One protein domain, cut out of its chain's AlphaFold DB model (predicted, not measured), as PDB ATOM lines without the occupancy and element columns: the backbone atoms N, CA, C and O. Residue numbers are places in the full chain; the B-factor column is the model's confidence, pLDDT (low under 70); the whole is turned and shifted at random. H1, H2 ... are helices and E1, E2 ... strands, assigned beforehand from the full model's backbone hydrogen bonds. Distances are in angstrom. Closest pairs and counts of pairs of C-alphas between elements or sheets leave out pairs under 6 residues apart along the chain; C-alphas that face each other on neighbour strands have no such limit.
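What this domain is: This is residues 19 to 75 of the 1278 residues of the protein "Kelch motif family protein" of Oxytricha trifallax (UniProt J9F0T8). With little regular structure, this is a loop-rich body round a two-strand hairpin, E1 and E2, with H1 and H2 packed together; the loop at Ala 43 and a tail ending in H3 make opposite ends. The 57 printed residues run H1, E1, E2, H2, H3; the sheet E1 - E2 is antiparallel, and the class is mixed. The whole is compact, radius of gyration of the C-alphas 11.3 A, yet only just elongated, spanning 41 by 21 by 17 A.

Where its parts are: E1 is residues 48 to 50, E2 57 to 59. H1, residues 29 to 36, starts with C-alpha 29 at (-27.275, -36.471, 16.102) and is 10.7 A long. H2 is residues 63 to 66; H3, 72 to 75, ends with C-alpha 75 at (-32.184, -18.669, 16.594).

How they stand to each other: In the hairpin, N 49 and O 58 are 2.9 A apart, within hydrogen-bond range. The closest C-alphas of H1 and E1, Leu 36 and Leu 49, are 6.1 A apart. H1 touches H2, closest C-alphas Glu 33 and Ile 64, 6.4 A. H3 is apart from H1, H2, E1 and E2. Every O i to N i+4 pair is within range in H1; H2 and H3 are too short for one.

The domain as a whole: The farthest C-alphas, Ala 43 and Gln 75, are 41.1 A apart. The printed part has no cut; the link H1 to E1 is long. pLDDT is under 70 at residues 37 to 47 and 71 to 75.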
ATOM      1  N   ILE A  19     -34.320 -33.419  19.923       86.25
ATOM      2  CA  ILE A  19     -35.081 -33.541  21.174       86.25
ATOM      3  C   ILE A  19     -35.642 -34.959  21.302       86.25
ATOM      4  O   ILE A  19     -36.298 -35.452  20.382       86.25
ATOM      5  N   LEU A  20     -35.448 -35.589  22.459       82.06
ATOM      6  CA  LEU A  20     -36.140 -36.827  22.816       82.06
ATOM      7  C   LEU A  20     -37.559 -36.497  23.310       82.06
ATOM      8  O   LEU A  20     -37.731 -35.905  24.378       82.06
ATOM      9  N   ILE A  21     -38.571 -36.838  22.502       78.19
ATOM     10  CA  ILE A  21     -39.960 -36.353  22.623       78.19
ATOM     11  C   ILE A  21     -40.551 -36.550  24.028       78.19
ATOM     12  O   ILE A  21     -41.211 -35.648  24.535       78.19
ATOM     13  N   PHE A  22     -40.303 -37.692  24.671       75.06
ATOM     14  CA  PHE A  22     -40.937 -38.040  25.947       75.06
ATOM     15  C   PHE A  22     -40.263 -37.416  27.180       75.06
ATOM     16  O   PHE A  22     -40.808 -37.516  28.275       75.06
ATOM     17  N   CYS A  23     -39.098 -36.772  27.032       80.44
ATOM     18  CA  CYS A  23     -38.358 -36.193  28.163       80.44
ATOM     19  C   CYS A  23     -37.726 -34.809  27.918       80.44
ATOM     20  O   CYS A  23     -37.140 -34.255  28.841       80.44
ATOM     21  N   GLY A  24     -37.788 -34.241  26.709       77.81
ATOM     22  CA  GLY A  24     -37.290 -32.887  26.398       77.81
ATOM     23  C   GLY A  24     -35.761 -32.718  26.340       77.81
ATOM     24  O   GLY A  24     -35.269 -31.767  25.729       77.81
ATOM     25  N   HIS A  25     -34.995 -33.648  26.915       83.81
ATOM     26  CA  HIS A  25     -33.535 -33.698  26.812       83.81
ATOM     27  C   HIS A  25     -33.060 -33.700  25.346       83.81
ATOM     28  O   HIS A  25     -33.689 -34.301  24.468       83.81
ATOM     29  N   THR A  26     -31.964 -32.986  25.070       85.81
ATOM     30  CA  THR A  26     -31.499 -32.697  23.704       85.81
ATOM     31  C   THR A  26     -30.052 -33.163  23.500       85.81
ATOM     32  O   THR A  26     -29.148 -32.711  24.198       85.81
ATOM     33  N   PHE A  27     -29.815 -34.019  22.501       84.69
ATOM     34  CA  PHE A  27     -28.507 -34.632  22.216       84.69
ATOM     35  C   PHE A  27     -28.028 -34.316  20.789       84.69
ATOM     36  O   PHE A  27     -28.824 -33.964  19.915       84.69
ATOM     37  N   CYS A  28     -26.724 -34.455  20.518       85.75
ATOM     38  CA  CYS A  28     -26.217 -34.388  19.144       85.75
ATOM     39  C   CYS A  28     -26.675 -35.607  18.323       85.75
ATOM     40  O   CYS A  28     -26.946 -36.680  18.870       85.75
ATOM     41  N   GLN A  29     -26.742 -35.443  16.998       84.75
ATOM     42  CA  GLN A  29     -27.275 -36.471  16.102       84.75
ATOM     43  C   GLN A  29     -26.493 -37.799  16.200       84.75
ATOM     44  O   GLN A  29     -27.105 -38.851  16.373       84.75
ATOM     45  N   SER A  30     -25.158 -37.744  16.223       82.00
ATOM     46  CA  SER A  30     -24.296 -38.933  16.290       82.00
ATOM     47  C   SER A  30     -24.414 -39.723  17.599       82.00
ATOM     48  O   SER A  30     -24.277 -40.944  17.583       82.00
ATOM     49  N   CYS A  31     -24.716 -39.076  18.732       83.12
ATOM     50  CA  CYS A  31     -25.004 -39.799  19.975       83.12
ATOM     51  C   CYS A  31     -26.312 -40.585  19.884       83.12
ATOM     52  O   CYS A  31     -26.362 -41.716  20.352       83.12
ATOM     53  N   ILE A  32     -27.355 -40.016  19.277       83.31
ATOM     54  CA  ILE A  32     -28.639 -40.707  19.101       83.31
ATOM     55  C   ILE A  32     -28.494 -41.852  18.087       83.31
ATOM     56  O   ILE A  32     -28.995 -42.940  18.341       83.31
ATOM     57  N   GLU A  33     -27.759 -41.657  16.987       83.69
ATOM     58  CA  GLU A  33     -27.421 -42.728  16.030       83.69
ATOM     59  C   GLU A  33     -26.651 -43.877  16.701       83.69
ATOM     60  O   GLU A  33     -27.022 -45.036  16.536       83.69
ATOM     61  N   SER A  34     -25.632 -43.568  17.511       80.69
ATOM     62  CA  SER A  34     -24.852 -44.580  18.234       80.69
ATOM     63  C   SER A  34     -25.678 -45.331  19.285       80.69
ATOM     64  O   SER A  34     -25.513 -46.541  19.423       80.69
ATOM     65  N   LEU A  35     -26.583 -44.649  19.995       78.06
ATOM     66  CA  LEU A  35     -27.487 -45.276  20.966       78.06
ATOM     67  C   LEU A  35     -28.547 -46.154  20.279       78.06
ATOM     68  O   LEU A  35     -28.842 -47.235  20.776       78.06
ATOM     69  N   LEU A  36     -29.070 -45.744  19.115       77.69
ATOM     70  CA  LEU A  36     -30.003 -46.552  18.314       77.69
ATOM     71  C   LEU A  36     -29.355 -47.828  17.754       77.69
ATOM     72  O   LEU A  36     -30.023 -48.850  17.640       77.69
ATOM     73  N   GLN A  37     -28.058 -47.792  17.434       69.06
ATOM     74  CA  GLN A  37     -27.298 -48.982  17.021       69.06
ATOM     75  C   GLN A  37     -27.061 -49.981  18.167       69.06
ATOM     76  O   GLN A  37     -26.711 -51.127  17.906       69.06
ATOM     77  N   GLN A  38     -27.251 -49.569  19.425       63.69
ATOM     78  CA  GLN A  38     -27.115 -50.426  20.609       63.69
ATOM     79  C   GLN A  38     -28.462 -50.970  21.120       63.69
ATOM     80  O   GLN A  38     -28.477 -51.742  22.075       63.69
ATOM     81  N   SER A  39     -29.589 -50.583  20.509       58.41
ATOM     82  CA  SER A  39     -30.945 -50.875  21.001       58.41
ATOM     83  C   SER A  39     -31.868 -51.550  19.972       58.41
ATOM     84  O   SER A  39     -33.095 -51.415  20.022       58.41
ATOM     85  N   THR A  40     -31.287 -52.302  19.035       53.44
ATOM     86  CA  THR A  40     -32.017 -53.121  18.058       53.44
ATOM     87  C   THR A  40     -32.484 -54.446  18.666       53.44
ATOM     88  O   THR A  40     -31.703 -55.387  18.789       53.44
ATOM     89  N   ASP A  41     -33.773 -54.534  18.999       51.16
ATOM     90  CA  ASP A  41     -34.472 -55.799  19.260       51.16
ATOM     91  C   ASP A  41     -35.191 -56.232  17.967       51.16
ATOM     92  O   ASP A  41     -36.206 -55.651  17.568       51.16
ATOM     93  N   GLU A  42     -34.614 -57.202  17.249       50.50
ATOM     94  CA  GLU A  42     -35.018 -57.560  15.878       50.50
ATOM     95  C   GLU A  42     -36.435 -58.164  15.785       50.50
ATOM     96  O   GLU A  42     -37.002 -58.258  14.696       50.50
ATOM     97  N   ALA A  43     -37.045 -58.543  16.912       50.16
ATOM     98  CA  ALA A  43     -38.270 -59.338  16.943       50.16
ATOM     99  C   ALA A  43     -39.579 -58.580  16.623       50.16
ATOM    100  O   ALA A  43     -40.598 -59.234  16.391       50.16
ATOM    101  N   GLN A  44     -39.611 -57.237  16.655       49.44
ATOM    102  CA  GLN A  44     -40.880 -56.473  16.568       49.44
ATOM    103  C   GLN A  44     -40.890 -55.239  15.647       49.44
ATOM    104  O   GLN A  44     -41.904 -54.539  15.588       49.44
ATOM    105  N   GLY A  45     -39.807 -54.948  14.918       55.22
ATOM    106  CA  GLY A  45     -39.788 -53.856  13.927       55.22
ATOM    107  C   GLY A  45     -40.020 -52.447  14.498       55.22
ATOM    108  O   GLY A  45     -40.430 -51.547  13.768       55.22
ATOM    109  N   LYS A  46     -39.782 -52.251  15.801       57.38
ATOM    110  CA  LYS A  46     -39.859 -50.960  16.497       57.38
ATOM    111  C   LYS A  46     -38.595 -50.756  17.315       57.38
ATOM    112  O   LYS A  46     -38.391 -51.429  18.320       57.38
ATOM    113  N   THR A  47     -37.759 -49.818  16.895       69.31
ATOM    114  CA  THR A  47     -36.592 -49.380  17.661       69.31
ATOM    115  C   THR A  47     -37.011 -48.440  18.790       69.31
ATOM    116  O   THR A  47     -37.892 -47.589  18.642       69.31
ATOM    117  N   TYR A  48     -36.354 -48.586  19.938       75.88
ATOM    118  CA  TYR A  48     -36.551 -47.762  21.131       75.88
ATOM    119  C   TYR A  48     -35.200 -47.216  21.591       75.88
ATOM    120  O   TYR A  48     -34.176 -47.857  21.383       75.88
ATOM    121  N   LEU A  49     -35.179 -46.050  22.231       80.38
ATOM    122  CA  LEU A  49     -33.970 -45.447  22.793       80.38
ATOM    123  C   LEU A  49     -34.257 -44.949  24.208       80.38
ATOM    124  O   LEU A  49     -35.175 -44.157  24.408       80.38
ATOM    125  N   ASN A  50     -33.463 -45.376  25.186       80.31
ATOM    126  CA  ASN A  50     -33.546 -44.846  26.546       80.31
ATOM    127  C   ASN A  50     -32.685 -43.581  26.647       80.31
ATOM    128  O   ASN A  50     -31.568 -43.542  26.136       80.31
ATOM    129  N   CYS A  51     -33.215 -42.526  27.268       80.44
ATOM    130  CA  CYS A  51     -32.503 -41.259  27.424       80.44
ATOM    131  C   CYS A  51     -31.372 -41.370  28.472       80.44
ATOM    132  O   CYS A  51     -31.699 -41.559  29.644       80.44
ATOM    133  N   PRO A  52     -30.083 -41.157  28.127       75.31
ATOM    134  CA  PRO A  52     -28.966 -41.316  29.073       75.31
ATOM    135  C   PRO A  52     -28.985 -40.405  30.314       75.31
ATOM    136  O   PRO A  52     -28.225 -40.642  31.244       75.31
ATOM    137  N   GLU A  53     -29.809 -39.351  30.334       77.31
ATOM    138  CA  GLU A  53     -29.947 -38.449  31.492       77.31
ATOM    139  C   GLU A  53     -31.070 -38.842  32.465       77.31
ATOM    140  O   GLU A  53     -31.118 -38.323  33.578       77.31
ATOM    141  N   CYS A  54     -32.022 -39.692  32.057       77.44
ATOM    142  CA  CYS A  54     -33.239 -39.943  32.850       77.44
ATOM    143  C   CYS A  54     -33.936 -41.291  32.584       77.44
ATOM    144  O   CYS A  54     -35.106 -41.448  32.935       77.44
ATOM    145  N   ASP A  55     -33.271 -42.214  31.880       75.69
ATOM    146  CA  ASP A  55     -33.727 -43.550  31.453       75.69
ATOM    147  C   ASP A  55     -35.119 -43.620  30.798       75.69
ATOM    148  O   ASP A  55     -35.700 -44.689  30.612       75.69
ATOM    149  N   THR A  56     -35.665 -42.476  30.382       80.38
ATOM    150  CA  THR A  56     -36.997 -42.406  29.779       80.38
ATOM    151  C   THR A  56     -36.962 -43.044  28.395       80.38
ATOM    152  O   THR A  56     -36.265 -42.559  27.495       80.38
ATOM    153  N   GLN A  57     -37.711 -44.135  28.224       79.12
ATOM    154  CA  GLN A  57     -37.818 -44.847  26.955       79.12
ATOM    155  C   GLN A  57     -38.556 -43.983  25.927       79.12
ATOM    156  O   GLN A  57     -39.711 -43.601  26.110       79.12
ATOM    157  N   ASN A  58     -37.876 -43.681  24.830       79.81
ATOM    158  CA  ASN A  58     -38.385 -42.928  23.697       79.81
ATOM    159  C   ASN A  58     -38.566 -43.868  22.497       79.81
ATOM    160  O   ASN A  58     -37.706 -44.701  22.210       79.81
ATOM    161  N   VAL A  59     -39.683 -43.737  21.782       80.00
ATOM    162  CA  VAL A  59     -39.998 -44.578  20.614       80.00
ATOM    163  C   VAL A  59     -39.349 -43.994  19.358       80.00
ATOM    164  O   VAL A  59     -39.515 -42.808  19.080       80.00
ATOM    165  N   ALA A  60     -38.641 -44.823  18.590       76.25
ATOM    166  CA  ALA A  60     -37.853 -44.419  17.429       76.25
ATOM    167  C   ALA A  60     -38.313 -45.123  16.134       76.25
ATOM    168  O   ALA A  60     -37.494 -45.671  15.401       76.25
ATOM    169  N   ASN A  61     -39.623 -45.106  15.848       73.25
ATOM    170  CA  ASN A  61     -40.245 -45.827  14.720       73.25
ATOM    171  C   ASN A  61     -39.611 -45.541  13.337       73.25
ATOM    172  O   ASN A  61     -39.612 -46.422  12.487       73.25
ATOM    173  N   ASP A  62     -39.089 -44.330  13.114       75.75
ATOM    174  CA  ASP A  62     -38.354 -43.909  11.906       75.75
ATOM    175  C   ASP A  62     -36.885 -43.584  12.259       75.75
ATOM    176  O   ASP A  62     -36.319 -42.541  11.914       75.75
ATOM    177  N   GLY A  63     -36.291 -44.430  13.108       77.00
ATOM    178  CA  GLY A  63     -34.953 -44.243  13.664       77.00
ATOM    179  C   GLY A  63     -34.765 -42.839  14.239       77.00
ATOM    180  O   GLY A  63     -35.600 -42.333  14.994       77.00
ATOM    181  N   ILE A  64     -33.680 -42.175  13.840       76.06
ATOM    182  CA  ILE A  64     -33.342 -40.833  14.321       76.06
ATOM    183  C   ILE A  64     -34.279 -39.721  13.819       76.06
ATOM    184  O   ILE A  64     -34.329 -38.645  14.422       76.06
ATOM    185  N   ASN A  65     -35.049 -39.948  12.752       79.25
ATOM    186  CA  ASN A  65     -36.010 -38.960  12.256       79.25
ATOM    187  C   ASN A  65     -37.249 -38.832  13.146       79.25
ATOM    188  O   ASN A  65     -37.845 -37.757  13.181       79.25
ATOM    189  N   SER A  66     -37.518 -39.842  13.979       79.69
ATOM    190  CA  SER A  66     -38.485 -39.784  15.086       79.69
ATOM    191  C   SER A  66     -38.204 -38.660  16.096       79.69
ATOM    192  O   SER A  66     -39.085 -38.314  16.876       79.69
ATOM    193  N   PHE A  67     -36.990 -38.093  16.113       84.19
ATOM    194  CA  PHE A  67     -36.579 -37.055  17.061       84.19
ATOM    195  C   PHE A  67     -36.429 -35.692  16.367       84.19
ATOM    196  O   PHE A  67     -35.512 -35.518  15.552       84.19
ATOM    197  N   PRO A  68     -37.301 -34.702  16.652       81.38
ATOM    198  CA  PRO A  68     -37.281 -33.418  15.963       81.38
ATOM    199  C   PRO A  68     -36.000 -32.632  16.267       81.38
ATOM    200  O   PRO A  68     -35.475 -32.648  17.383       81.38
ATOM    201  N   LYS A  69     -35.494 -31.911  15.262       81.75
ATOM    202  CA  LYS A  69     -34.335 -31.020  15.407       81.75
ATOM    203  C   LYS A  69     -34.714 -29.797  16.250       81.75
ATOM    204  O   LYS A  69     -35.686 -29.111  15.945       81.75
ATOM    205  N   ASN A  70     -33.923 -29.496  17.278       73.94
ATOM    206  CA  ASN A  70     -34.121 -28.371  18.190       73.94
ATOM    207  C   ASN A  70     -33.666 -27.048  17.542       73.94
ATOM    208  O   ASN A  70     -32.635 -26.469  17.887       73.94
ATOM    209  N   LEU A  71     -34.432 -26.589  16.549       66.44
ATOM    210  CA  LEU A  71     -34.136 -25.387  15.761       66.44
ATOM    211  C   LEU A  71     -34.194 -24.088  16.586       66.44
ATOM    212  O   LEU A  71     -33.553 -23.106  16.216       66.44
ATOM    213  N   VAL A  72     -34.897 -24.093  17.726       59.53
ATOM    214  CA  VAL A  72     -34.992 -22.950  18.654       59.53
ATOM    215  C   VAL A  72     -33.606 -22.536  19.168       59.53
ATOM    216  O   VAL A  72     -33.323 -21.348  19.306       59.53
ATOM    217  N   LEU A  73     -32.696 -23.497  19.367       53.94
ATOM    218  CA  LEU A  73     -31.327 -23.228  19.819       53.94
ATOM    219  C   LEU A  73     -30.471 -22.476  18.785       53.94
ATOM    220  O   LEU A  73     -29.555 -21.754  19.174       53.94
ATOM    221  N   LEU A  74     -30.768 -22.591  17.484       50.12
ATOM    222  CA  LEU A  74     -30.030 -21.864  16.441       50.12
ATOM    223  C   LEU A  74     -30.423 -20.386  16.366       50.12
ATOM    224  O   LEU A  74     -29.563 -19.544  16.103       50.12
ATOM    225  N   GLN A  75     -31.686 -20.051  16.655       44.31
ATOM    226  CA  GLN A  75     -32.184 -18.669  16.594       44.31
ATOM    227  C   GLN A  75     -31.463 -17.721  17.568       44.31
ATOM    228  O   GLN A  75     -31.448 -16.514  17.341       44.31
TER     229      GLN A  75